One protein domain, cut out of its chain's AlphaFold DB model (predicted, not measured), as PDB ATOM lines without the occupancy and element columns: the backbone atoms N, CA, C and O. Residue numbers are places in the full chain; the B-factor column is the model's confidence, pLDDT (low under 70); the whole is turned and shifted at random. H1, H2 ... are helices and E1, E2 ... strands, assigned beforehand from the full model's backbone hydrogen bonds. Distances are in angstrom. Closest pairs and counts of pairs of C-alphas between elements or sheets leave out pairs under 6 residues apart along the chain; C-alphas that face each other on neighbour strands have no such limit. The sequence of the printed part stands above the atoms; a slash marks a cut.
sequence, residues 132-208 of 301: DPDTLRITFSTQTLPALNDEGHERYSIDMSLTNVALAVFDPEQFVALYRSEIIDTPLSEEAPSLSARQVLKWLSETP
ATOM      1  N   ASP A 132      -5.408 -15.146 117.876       92.19
ATOM      2  CA  ASP A 132      -4.736 -14.361 118.921       92.19
ATOM      3  C   ASP A 132      -3.274 -14.055 118.535       92.19
ATOM      4  O   ASP A 132      -2.444 -14.974 118.535       92.19
ATOM      5  N   PRO A 133      -2.910 -12.786 118.254       92.12
ATOM      6  CA  PRO A 133      -1.561 -12.408 117.839       92.12
ATOM      7  C   PRO A 133      -0.465 -12.723 118.866       92.12
ATOM      8  O   PRO A 133       0.698 -12.864 118.487       92.12
ATOM      9  N   ASP A 134      -0.797 -12.851 120.153       92.56
ATOM     10  CA  ASP A 134       0.194 -13.200 121.178       92.56
ATOM     11  C   ASP A 134       0.588 -14.690 121.146       92.56
ATOM     12  O   ASP A 134       1.679 -15.052 121.602       92.56
ATOM     13  N   THR A 135      -0.249 -15.545 120.545       90.88
ATOM     14  CA  THR A 135       0.033 -16.979 120.348       90.88
ATOM     15  C   THR A 135       0.775 -17.275 119.046       90.88
ATOM     16  O   THR A 135       1.485 -18.277 118.964       90.88
ATOM     17  N   LEU A 136       0.660 -16.394 118.047       90.38
ATOM     18  CA  LEU A 136       1.323 -16.538 116.753       90.38
ATOM     19  C   LEU A 136       2.799 -16.168 116.875       90.38
ATOM     20  O   LEU A 136       3.131 -15.047 117.262       90.38
ATOM     21  N   ARG A 137       3.686 -17.105 116.532       89.81
ATOM     22  CA  ARG A 137       5.128 -16.983 116.760       89.81
ATOM     23  C   ARG A 137       5.929 -16.934 115.471       89.81
ATOM     24  O   ARG A 137       5.736 -17.761 114.587       89.81
ATOM     25  N   ILE A 138       6.840 -15.969 115.382       88.19
ATOM     26  CA  ILE A 138       7.763 -15.803 114.260       88.19
ATOM     27  C   ILE A 138       9.182 -16.027 114.764       88.19
ATOM     28  O   ILE A 138       9.648 -15.337 115.673       88.19
ATOM     29  N   THR A 139       9.881 -16.968 114.130       87.62
ATOM     30  CA  THR A 139      11.298 -17.222 114.392       87.62
ATOM     31  C   THR A 139      12.168 -16.537 113.341       87.62
ATOM     32  O   THR A 139      12.108 -16.856 112.151       87.62
ATOM     33  N   PHE A 140      13.009 -15.617 113.805       84.56
ATOM     34  CA  PHE A 140      14.025 -14.927 113.017       84.56
ATOM     35  C   PHE A 140      15.384 -15.573 113.268       84.56
ATOM     36  O   PHE A 140      15.721 -15.854 114.417       84.56
ATOM     37  N   SER A 141      16.182 -15.784 112.224       79.31
ATOM     38  CA  SER A 141      17.576 -16.196 112.356       79.31
ATOM     39  C   SER A 141      18.496 -14.978 112.358       79.31
ATOM     40  O   SER A 141      18.369 -14.066 111.544       79.31
ATOM     41  N   THR A 142      19.437 -14.987 113.294       66.06
ATOM     42  CA  THR A 142      20.418 -13.935 113.563       66.06
ATOM     43  C   THR A 142      21.842 -14.436 113.303       66.06
ATOM     44  O   THR A 142      22.781 -14.032 113.980       66.06
ATOM     45  N   GLN A 143      22.029 -15.324 112.315       62.69
ATOM     46  CA  GLN A 143      23.344 -15.888 111.952       62.69
ATOM     47  C   GLN A 143      24.415 -14.823 111.665       62.69
ATOM     48  O   GLN A 143      25.595 -15.063 111.898       62.69
ATOM     49  N   THR A 144      24.020 -13.642 111.185       58.09
ATOM     50  CA  THR A 144      24.932 -12.530 110.875       58.09
ATOM     51  C   THR A 144      25.198 -11.592 112.059       58.09
ATOM     52  O   THR A 144      26.201 -10.883 112.037       58.09
ATOM     53  N   LEU A 145      24.339 -11.589 113.087       60.59
ATOM     54  CA  LEU A 145      24.406 -10.729 114.281       60.59
ATOM     55  C   LEU A 145      23.792 -11.468 115.489       60.59
ATOM     56  O   LEU A 145      22.642 -11.197 115.847       60.59
ATOM     57  N   PRO A 146      24.505 -12.427 116.107       60.50
ATOM     58  CA  PRO A 146      23.947 -13.243 117.178       60.50
ATOM     59  C   PRO A 146      23.528 -12.393 118.381       60.50
ATOM     60  O   PRO A 146      24.259 -11.515 118.842       60.50
ATOM     61  N   ALA A 147      22.344 -12.676 118.922       62.03
ATOM     62  CA  ALA A 147      21.877 -12.039 120.143       62.03
ATOM     63  C   ALA A 147      22.516 -12.735 121.348       62.03
ATOM     64  O   ALA A 147      22.319 -13.927 121.536       62.03
ATOM     65  N   LEU A 148      23.281 -12.025 122.168       61.62
ATOM     66  CA  LEU A 148      23.821 -12.573 123.412       61.62
ATOM     67  C   LEU A 148      22.687 -12.781 124.427       61.62
ATOM     68  O   LEU A 148      21.899 -11.866 124.665       61.62
ATOM     69  N   ASN A 149      22.592 -13.973 125.016       65.25
ATOM     70  CA  ASN A 149      21.717 -14.210 126.164       65.25
ATOM     71  C   ASN A 149      22.331 -13.639 127.458       65.25
ATOM     72  O   ASN A 149      23.473 -13.174 127.473       65.25
ATOM     73  N   ASP A 150      21.573 -13.687 128.554       59.66
ATOM     74  CA  ASP A 150      21.980 -13.155 129.865       59.66
ATOM     75  C   ASP A 150      23.218 -13.876 130.440       59.66
ATOM     76  O   ASP A 150      23.892 -13.358 131.330       59.66
ATOM     77  N   GLU A 151      23.547 -15.054 129.906       71.38
ATOM     78  CA  GLU A 151      24.735 -15.841 130.230       71.38
ATOM     79  C   GLU A 151      25.935 -15.557 129.294       71.38
ATOM     80  O   GLU A 151      27.004 -16.140 129.465       71.38
ATOM     81  N   GLY A 152      25.788 -14.648 128.321       66.12
ATOM     82  CA  GLY A 152      26.836 -14.261 127.368       66.12
ATOM     83  C   GLY A 152      27.035 -15.230 126.194       66.12
ATOM     84  O   GLY A 152      28.016 -15.111 125.463       66.12
ATOM     85  N   HIS A 153      26.127 -16.183 125.995       67.38
ATOM     86  CA  HIS A 153      26.108 -17.094 124.855       67.38
ATOM     87  C   HIS A 153      25.369 -16.499 123.657       67.38
ATOM     88  O   HIS A 153      24.296 -15.909 123.775       67.38
ATOM     89  N   GLU A 154      25.937 -16.722 122.478       72.31
ATOM     90  CA  GLU A 154      25.365 -16.320 121.202       72.31
ATOM     91  C   GLU A 154      24.095 -17.121 120.883       72.31
ATOM     92  O   GLU A 154      24.091 -18.352 120.822       72.31
ATOM     93  N   ARG A 155      22.996 -16.403 120.656       61.06
ATOM     94  CA  ARG A 155      21.717 -16.933 120.198       61.06
ATOM     95  C   ARG A 155      21.507 -16.518 118.747       61.06
ATOM     96  O   ARG A 155      21.316 -15.343 118.431       61.06
ATOM     97  N   TYR A 156      21.520 -17.517 117.872       69.44
ATOM     98  CA  TYR A 156      21.386 -17.362 116.419       69.44
ATOM     99  C   TYR A 156      19.928 -17.397 115.932       69.44
ATOM    100  O   TYR A 156      19.675 -17.423 114.723       69.44
ATOM    101  N   SER A 157      18.963 -17.427 116.857       76.81
ATOM    102  CA  SER A 157      17.541 -17.299 116.554       76.81
ATOM    103  C   SER A 157      16.758 -16.601 117.665       76.81
ATOM    104  O   SER A 157      16.996 -16.808 118.859       76.81
ATOM    105  N   ILE A 158      15.789 -15.780 117.267       81.25
ATOM    106  CA  ILE A 158      14.875 -15.072 118.161       81.25
ATOM    107  C   ILE A 158      13.451 -15.476 117.791       81.25
ATOM    108  O   ILE A 158      13.049 -15.347 116.638       81.25
ATOM    109  N   ASP A 159      12.706 -15.953 118.783       84.19
ATOM    110  CA  ASP A 159      11.286 -16.279 118.670       84.19
ATOM    111  C   ASP A 159      10.462 -15.159 119.320       84.19
ATOM    112  O   ASP A 159      10.707 -14.801 120.477       84.19
ATOM    113  N   MET A 160       9.523 -14.573 118.578       87.50
ATOM    114  CA  MET A 160       8.698 -13.457 119.042       87.50
ATOM    115  C   MET A 160       7.230 -13.657 118.686       87.50
ATOM    116  O   MET A 160       6.906 -14.154 117.609       87.50
ATOM    117  N   SER A 161       6.340 -13.204 119.574       92.25
ATOM    118  CA  SER A 161       4.921 -13.105 119.242       92.25
ATOM    119  C   SER A 161       4.684 -12.056 118.161       92.25
ATOM    120  O   SER A 161       5.443 -11.087 118.037       92.25
ATOM    121  N   LEU A 162       3.594 -12.205 117.415       92.38
ATOM    122  CA  LEU A 162       3.253 -11.267 116.357       92.38
ATOM    123  C   LEU A 162       3.025  -9.845 116.895       92.38
ATOM    124  O   LEU A 162       3.457  -8.884 116.262       92.38
ATOM    125  N   THR A 163       2.440  -9.695 118.088       93.06
ATOM    126  CA  THR A 163       2.319  -8.384 118.753       93.06
ATOM    127  C   THR A 163       3.681  -7.733 118.981       93.06
ATOM    128  O   THR A 163       3.841  -6.542 118.726       93.06
ATOM    129  N   ASN A 164       4.684  -8.496 119.423       90.19
ATOM    130  CA  ASN A 164       6.027  -7.963 119.663       90.19
ATOM    131  C   ASN A 164       6.739  -7.595 118.356       90.19
ATOM    132  O   ASN A 164       7.426  -6.578 118.303       90.19
ATOM    133  N   VAL A 165       6.533  -8.375 117.292       90.44
ATOM    134  CA  VAL A 165       7.038  -8.039 115.952       90.44
ATOM    135  C   VAL A 165       6.392  -6.753 115.435       90.44
ATOM    136  O   VAL A 165       7.083  -5.877 114.929       90.44
ATOM    137  N   ALA A 166       5.079  -6.599 115.602       92.62
ATOM    138  CA  ALA A 166       4.364  -5.396 115.188       92.62
ATOM    139  C   ALA A 166       4.730  -4.164 116.027       92.62
ATOM    140  O   ALA A 166       4.762  -3.054 115.505       92.62
ATOM    141  N   LEU A 167       5.065  -4.337 117.310       90.88
ATOM    142  CA  LEU A 167       5.574  -3.249 118.146       90.88
ATOM    143  C   LEU A 167       6.894  -2.670 117.629       90.88
ATOM    144  O   LEU A 167       7.156  -1.492 117.866       90.88
ATOM    145  N   ALA A 168       7.687  -3.449 116.888       88.62
ATOM    146  CA  ALA A 168       8.899  -2.936 116.264       88.62
ATOM    147  C   ALA A 168       8.606  -1.870 115.196       88.62
ATOM    148  O   ALA A 168       9.482  -1.066 114.934       88.62
ATOM    149  N   VAL A 169       7.389  -1.773 114.634       88.56
ATOM    150  CA  VAL A 169       7.017  -0.714 113.662       88.56
ATOM    151  C   VAL A 169       7.229   0.701 114.225       88.56
ATOM    152  O   VAL A 169       7.473   1.634 113.468       88.56
ATOM    153  N   PHE A 170       7.186   0.859 115.550       86.44
ATOM    154  CA  PHE A 170       7.432   2.129 116.243       86.44
ATOM    155  C   PHE A 170       8.924   2.461 116.417       86.44
ATOM    156  O   PHE A 170       9.257   3.531 116.926       86.44
ATOM    157  N   ASP A 171       9.816   1.546 116.040       87.38
ATOM    158  CA  ASP A 171      11.265   1.720 116.001       87.38
ATOM    159  C   ASP A 171      11.756   1.351 114.587       87.38
ATOM    160  O   ASP A 171      11.958   0.173 114.274       87.38
ATOM    161  N   PRO A 172      11.937   2.345 113.697       83.75
ATOM    162  CA  PRO A 172      12.306   2.095 112.307       83.75
ATOM    163  C   PRO A 172      13.592   1.278 112.146       83.75
ATOM    164  O   PRO A 172      13.687   0.467 111.225       83.75
ATOM    165  N   GLU A 173      14.576   1.458 113.032       83.06
ATOM    166  CA  GLU A 173      15.837   0.718 112.969       83.06
ATOM    167  C   GLU A 173      15.609  -0.754 113.317       83.06
ATOM    168  O   GLU A 173      16.034  -1.650 112.576       83.06
ATOM    169  N   GLN A 174      14.864  -1.004 114.396       83.38
ATOM    170  CA  GLN A 174      14.508  -2.354 114.818       83.38
ATOM    171  C   GLN A 174      13.633  -3.061 113.776       83.38
ATOM    172  O   GLN A 174      13.880  -4.226 113.456       83.38
ATOM    173  N   PHE A 175      12.640  -2.376 113.204       85.81
ATOM    174  CA  PHE A 175      11.765  -2.966 112.193       85.81
ATOM    175  C   PHE A 175      12.526  -3.347 110.923       85.81
ATOM    176  O   PHE A 175      12.347  -4.448 110.403       85.81
ATOM    177  N   VAL A 176      13.420  -2.476 110.439       85.25
ATOM    178  CA  VAL A 176      14.256  -2.766 109.265       85.25
ATOM    179  C   VAL A 176      15.189  -3.944 109.532       85.25
ATOM    180  O   VAL A 176      15.372  -4.782 108.645       85.25
ATOM    181  N   ALA A 177      15.753  -4.045 110.739       83.88
ATOM    182  CA  ALA A 177      16.560  -5.197 111.127       83.88
ATOM    183  C   ALA A 177      15.741  -6.497 111.063       83.88
ATOM    184  O   ALA A 177      16.175  -7.457 110.431       83.88
ATOM    185  N   LEU A 178      14.526  -6.513 111.623       84.81
ATOM    186  CA  LEU A 178      13.634  -7.678 111.562       84.81
ATOM    187  C   LEU A 178      13.212  -8.033 110.134       84.81
ATOM    188  O   LEU A 178      13.186  -9.208 109.781       84.81
ATOM    189  N   TYR A 179      12.924  -7.033 109.302       83.12
ATOM    190  CA  TYR A 179      12.522  -7.237 107.910       83.12
ATOM    191  C   TYR A 179      13.646  -7.836 107.048       83.12
ATOM    192  O   TYR A 179      13.379  -8.550 106.082       83.12
ATOM    193  N   ARG A 180      14.910  -7.543 107.385       83.38
ATOM    194  CA  ARG A 180      16.101  -8.064 106.690       83.38
ATOM    195  C   ARG A 180      16.578  -9.419 107.211       83.38
ATOM    196  O   ARG A 180      17.371 -10.063 106.528       83.38
ATOM    197  N   SER A 181      16.130  -9.836 108.391       83.19
ATOM    198  CA  SER A 181      16.493 -11.125 108.976       83.19
ATOM    199  C   SER A 181      15.963 -12.295 108.150       83.19
ATOM    200  O   SER A 181      14.918 -12.221 107.500       83.19
ATOM    201  N   GLU A 182      16.671 -13.421 108.209       84.19
ATOM    202  CA  GLU A 182      16.151 -14.669 107.662       84.19
ATOM    203  C   GLU A 182      14.979 -15.156 108.516       84.19
ATOM    204  O   GLU A 182      15.056 -15.199 109.743       84.19
ATOM    205  N   ILE A 183      13.880 -15.522 107.862       84.00
ATOM    206  CA  ILE A 183      12.651 -15.973 108.517       84.00
ATOM    207  C   ILE A 183      12.441 -17.436 108.166       84.00
ATOM    208  O   ILE A 183      12.441 -17.797 106.982       84.00
ATOM    209  N   ILE A 184      12.220 -18.254 109.191       79.81
ATOM    210  CA  ILE A 184      11.730 -19.619 109.020       79.81
ATOM    211  C   ILE A 184      10.235 -19.501 108.711       79.81
ATOM    212  O   ILE A 184       9.418 -19.299 109.605       79.81
ATOM    213  N   ASP A 185       9.895 -19.527 107.423       75.88
ATOM    214  CA  ASP A 185       8.543 -19.233 106.936       75.88
ATOM    215  C   ASP A 185       7.650 -20.482 107.007       75.88
ATOM    216  O   ASP A 185       7.257 -21.061 105.996       75.88
ATOM    217  N   THR A 186       7.386 -20.941 108.230       76.00
ATOM    218  CA  THR A 186       6.366 -21.955 108.521       76.00
ATOM    219  C   THR A 186       4.992 -21.300 108.680       76.00
ATOM    220  O   THR A 186       4.923 -20.122 109.047       76.00
ATOM    221  N   PRO A 187       3.889 -22.035 108.438       81.06
ATOM    222  CA  PRO A 187       2.550 -21.533 108.723       81.06
ATOM    223  C   PRO A 187       2.452 -21.055 110.174       81.06
ATOM    224  O   PRO A 187       2.884 -21.755 111.089       81.06
ATOM    225  N   LEU A 188       1.900 -19.859 110.385       82.00
ATOM    226  CA  LEU A 188       1.817 -19.258 111.722       82.00
ATOM    227  C   LEU A 188       0.741 -19.892 112.603       82.00
ATOM    228  O   LEU A 188       0.795 -19.780 113.825       82.00
ATOM    229  N   SER A 189      -0.251 -20.525 111.983       84.25
ATOM    230  CA  SER A 189      -1.325 -21.232 112.665       84.25
ATOM    231  C   SER A 189      -1.810 -22.391 111.805       84.25
ATOM    232  O   SER A 189      -2.013 -22.231 110.600       84.25
ATOM    233  N   GLU A 190      -2.079 -23.527 112.442       81.88
ATOM    234  CA  GLU A 190      -2.747 -24.679 111.821       81.88
ATOM    235  C   GLU A 190      -4.145 -24.315 111.302       81.88
ATOM    236  O   GLU A 190      -4.637 -24.873 110.322       81.88
ATOM    237  N   GLU A 191      -4.793 -23.331 111.929       80.88
ATOM    238  CA  GLU A 191      -6.107 -22.865 111.506       80.88
ATOM    239  C   GLU A 191      -6.038 -22.020 110.227       80.88
ATOM    240  O   GLU A 191      -7.021 -21.944 109.491       80.88
ATOM    241  N   ALA A 192      -4.901 -21.398 109.929       80.56
ATOM    242  CA  ALA A 192      -4.715 -20.563 108.749       80.56
ATOM    243  C   ALA A 192      -3.421 -20.966 108.021       80.56
ATOM    244  O   ALA A 192      -2.442 -20.224 108.053       80.56
ATOM    245  N   PRO A 193      -3.399 -22.117 107.325       80.69
ATOM    246  CA  PRO A 193      -2.172 -22.663 106.739       80.69
ATOM    247  C   PRO A 193      -1.594 -21.812 105.595       80.69
ATOM    248  O   PRO A 193      -0.432 -21.972 105.232       80.69
ATOM    249  N   SER A 194      -2.384 -20.895 105.028       83.88
ATOM    250  CA  SER A 194      -1.920 -19.903 104.050       83.88
ATOM    251  C   SER A 194      -1.222 -18.694 104.680       83.88
ATOM    252  O   SER A 194      -0.606 -17.919 103.954       83.88
ATOM    253  N   LEU A 195      -1.321 -18.512 106.001       87.06
ATOM    254  CA  LEU A 195      -0.758 -17.378 106.725       87.06
ATOM    255  C   LEU A 195       0.728 -17.621 107.020       87.06
ATOM    256  O   LEU A 195       1.076 -18.335 107.963       87.06
ATOM    257  N   SER A 196       1.602 -17.000 106.227       89.56
ATOM    258  CA  SER A 196       3.056 -17.072 106.417       89.56
ATOM    259  C   SER A 196       3.610 -15.855 107.167       89.56
ATOM    260  O   SER A 196       3.046 -14.755 107.118       89.56
ATOM    261  N   ALA A 197       4.746 -16.026 107.845       88.44
ATOM    262  CA  ALA A 197       5.421 -14.959 108.580       88.44
ATOM    263  C   ALA A 197       5.836 -13.801 107.661       88.44
ATOM    264  O   ALA A 197       5.646 -12.630 108.002       88.44
ATOM    265  N   ARG A 198       6.345 -14.114 106.462       89.06
ATOM    266  CA  ARG A 198       6.719 -13.099 105.460       89.06
ATOM    267  C   ARG A 198       5.519 -12.291 104.983       89.06
ATOM    268  O   ARG A 198       5.630 -11.080 104.790       89.06
ATOM    269  N   GLN A 199       4.377 -12.948 104.796       90.44
ATOM    270  CA  GLN A 199       3.156 -12.275 104.373       90.44
ATOM    271  C   GLN A 199       2.660 -11.297 105.442       90.44
ATOM    272  O   GLN A 199       2.325 -10.158 105.119       90.44
ATOM    273  N   VAL A 200       2.677 -11.707 106.711       91.00
ATOM    274  CA  VAL A 200       2.271 -10.840 107.822       91.00
ATOM    275  C   VAL A 200       3.230  -9.663 108.007       91.00
ATOM    276  O   VAL A 200       2.775  -8.534 108.159       91.00
ATOM    277  N   LEU A 201       4.546  -9.879 107.916       90.75
ATOM    278  CA  LEU A 201       5.538  -8.793 107.948       90.75
ATOM    279  C   LEU A 201       5.324  -7.774 106.825       90.75
ATOM    280  O   LEU A 201       5.444  -6.570 107.050       90.75
ATOM    281  N   LYS A 202       4.959  -8.243 105.627       91.12
ATOM    282  CA  LYS A 202       4.579  -7.355 104.528       91.12
ATOM    283  C   LYS A 202       3.339  -6.531 104.885       91.12
ATOM    284  O   LYS A 202       3.379  -5.313 104.743       91.12
ATOM    285  N   TRP A 203       2.279  -7.151 105.403       93.25
ATOM    286  CA  TRP A 203       1.091  -6.408 105.841       93.25
ATOM    287  C   TRP A 203       1.408  -5.375 106.925       93.25
ATOM    288  O   TRP A 203       0.911  -4.255 106.850       93.25
ATOM    289  N   LEU A 204       2.270  -5.708 107.890       92.38
ATOM    290  CA  LEU A 204       2.725  -4.771 108.920       92.38
ATOM    291  C   LEU A 204       3.451  -3.559 108.331       92.38
ATOM    292  O   LEU A 204       3.209  -2.446 108.778       92.38
ATOM    293  N   SER A 205       4.283  -3.755 107.302       90.06
ATOM    294  CA  SER A 205       4.962  -2.644 106.617       90.06
ATOM    295  C   SER A 205       4.013  -1.732 105.825       90.06
ATOM    296  O   SER A 205       4.330  -0.572 105.584       90.06
ATOM    297  N   GLU A 206       2.849  -2.249 105.424       91.62
ATOM    298  CA  GLU A 206       1.820  -1.511 104.680       91.62
ATOM    299  C   GLU A 206       0.777  -0.860 105.608       91.62
ATOM    300  O   GLU A 206       0.042   0.031 105.183       91.62
ATOM    301  N   THR A 207       0.702  -1.291 106.872       91.44
ATOM    302  CA  THR A 207      -0.293  -0.812 107.838       91.44
ATOM    303  C   THR A 207       0.258   0.397 108.604       91.44
ATOM    304  O   THR A 207       1.313   0.290 109.231       91.44
ATOM    305  N   PRO A 208      -0.440   1.547 108.627       92.31
ATOM    306  CA  PRO A 208       0.057   2.786 109.232       92.31
ATOM    307  C   PRO A 208      -0.080   2.819 110.771       92.31
ATOM    308  O   PRO A 208      -0.491   3.830 111.332       92.31
TER     309      PRO A 208
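This is residues 132 to 208 of the 301 residues of an uncharacterized protein of Pseudomonas savastanoi pv. phaseolicola (UniProt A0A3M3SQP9). A two-stranded antiparallel hairpin, E1 and E2, makes a small floor; H1 rises over one face of it straight from the end of E2, H2 comes back on that same side toward E1, and H3 stands off the edge of the hairpin beside E1, the centres of the three short helices making a triangle. H1 and H3 run away from the hairpin and H2 runs back toward it, while the long loop of residues 142 to 156 carries the hairpin outward at its far end. The printed part has 77 residues, with two named strands and three named helices in the order E1, E2, H1, H2, H3. The class is mixed, helices and strands, with 38 of the 77 residues in named elements, under half. The whole is compact, with a radius of gyration of the C-alphas of 12.7 A and spans of 37 by 28 by 19 A.

E1 is residues 137 to 141, 13.2 A from first to last C-alpha, and begins at C-alpha 137 at (5.128, -16.983, 116.760). E2 is residues 157 to 161, 13.6 A long. H1 is residues 162 to 170, 14.0 A long, and H2 is residues 172 to 180, 12.2 A long. H3, the longest helix by residues, is residues 197 to 206, 14.5 A long, and ends at C-alpha 206 at (1.820, -1.511, 104.680).

E1 and E2 form a hairpin, with 157 degrees between their directions; N 140 and O 158 are 2.8 A apart and N 138 and O 160 are 2.9 A apart, both within hydrogen-bond range. Residues 140 to 141 of E1 also pair, antiparallel, with residues 182 to 183. The closest C-alphas of E1 and H1 are those of Arg 137 and Leu 162, 6.0 A apart. The closest of E1 and H3 are those of Ile 138 and Ala 197, 6.2 A apart. H1 and H2 touch, closest at the C-alphas of Ala 168 and Phe 175, 5.0 A apart, at a steep tilt of 48 degrees, opposite ways. H1 and H3 only just touch, with 3 pairs of C-alphas within 8 A, closest at Ala 166 and Leu 204, 6.5 A apart; they run the same way at a shallow tilt of 33 degrees, only just short of steep. H2 and H3 are close but not clearly touching, the C-alphas of Tyr 179 and Leu 201 being closest at 7.2 A. E2 is apart from H2 and H3. Every O i to N i+4 pair is within hydrogen-bond range in H2 and H3, and 3 of 5 are in H1.

The C-alphas farthest apart are those of Glu 151 and Ser 194, 37.6 A. The links E1 to E2 and H2 to H3 are long; E2 to H1 and H1 to H2 are tight. The printed part has no cut. The mean pLDDT of the printed part is 82.3, with 13 residues under 70: 142 to 150, 152 to 153 and 155 to 156.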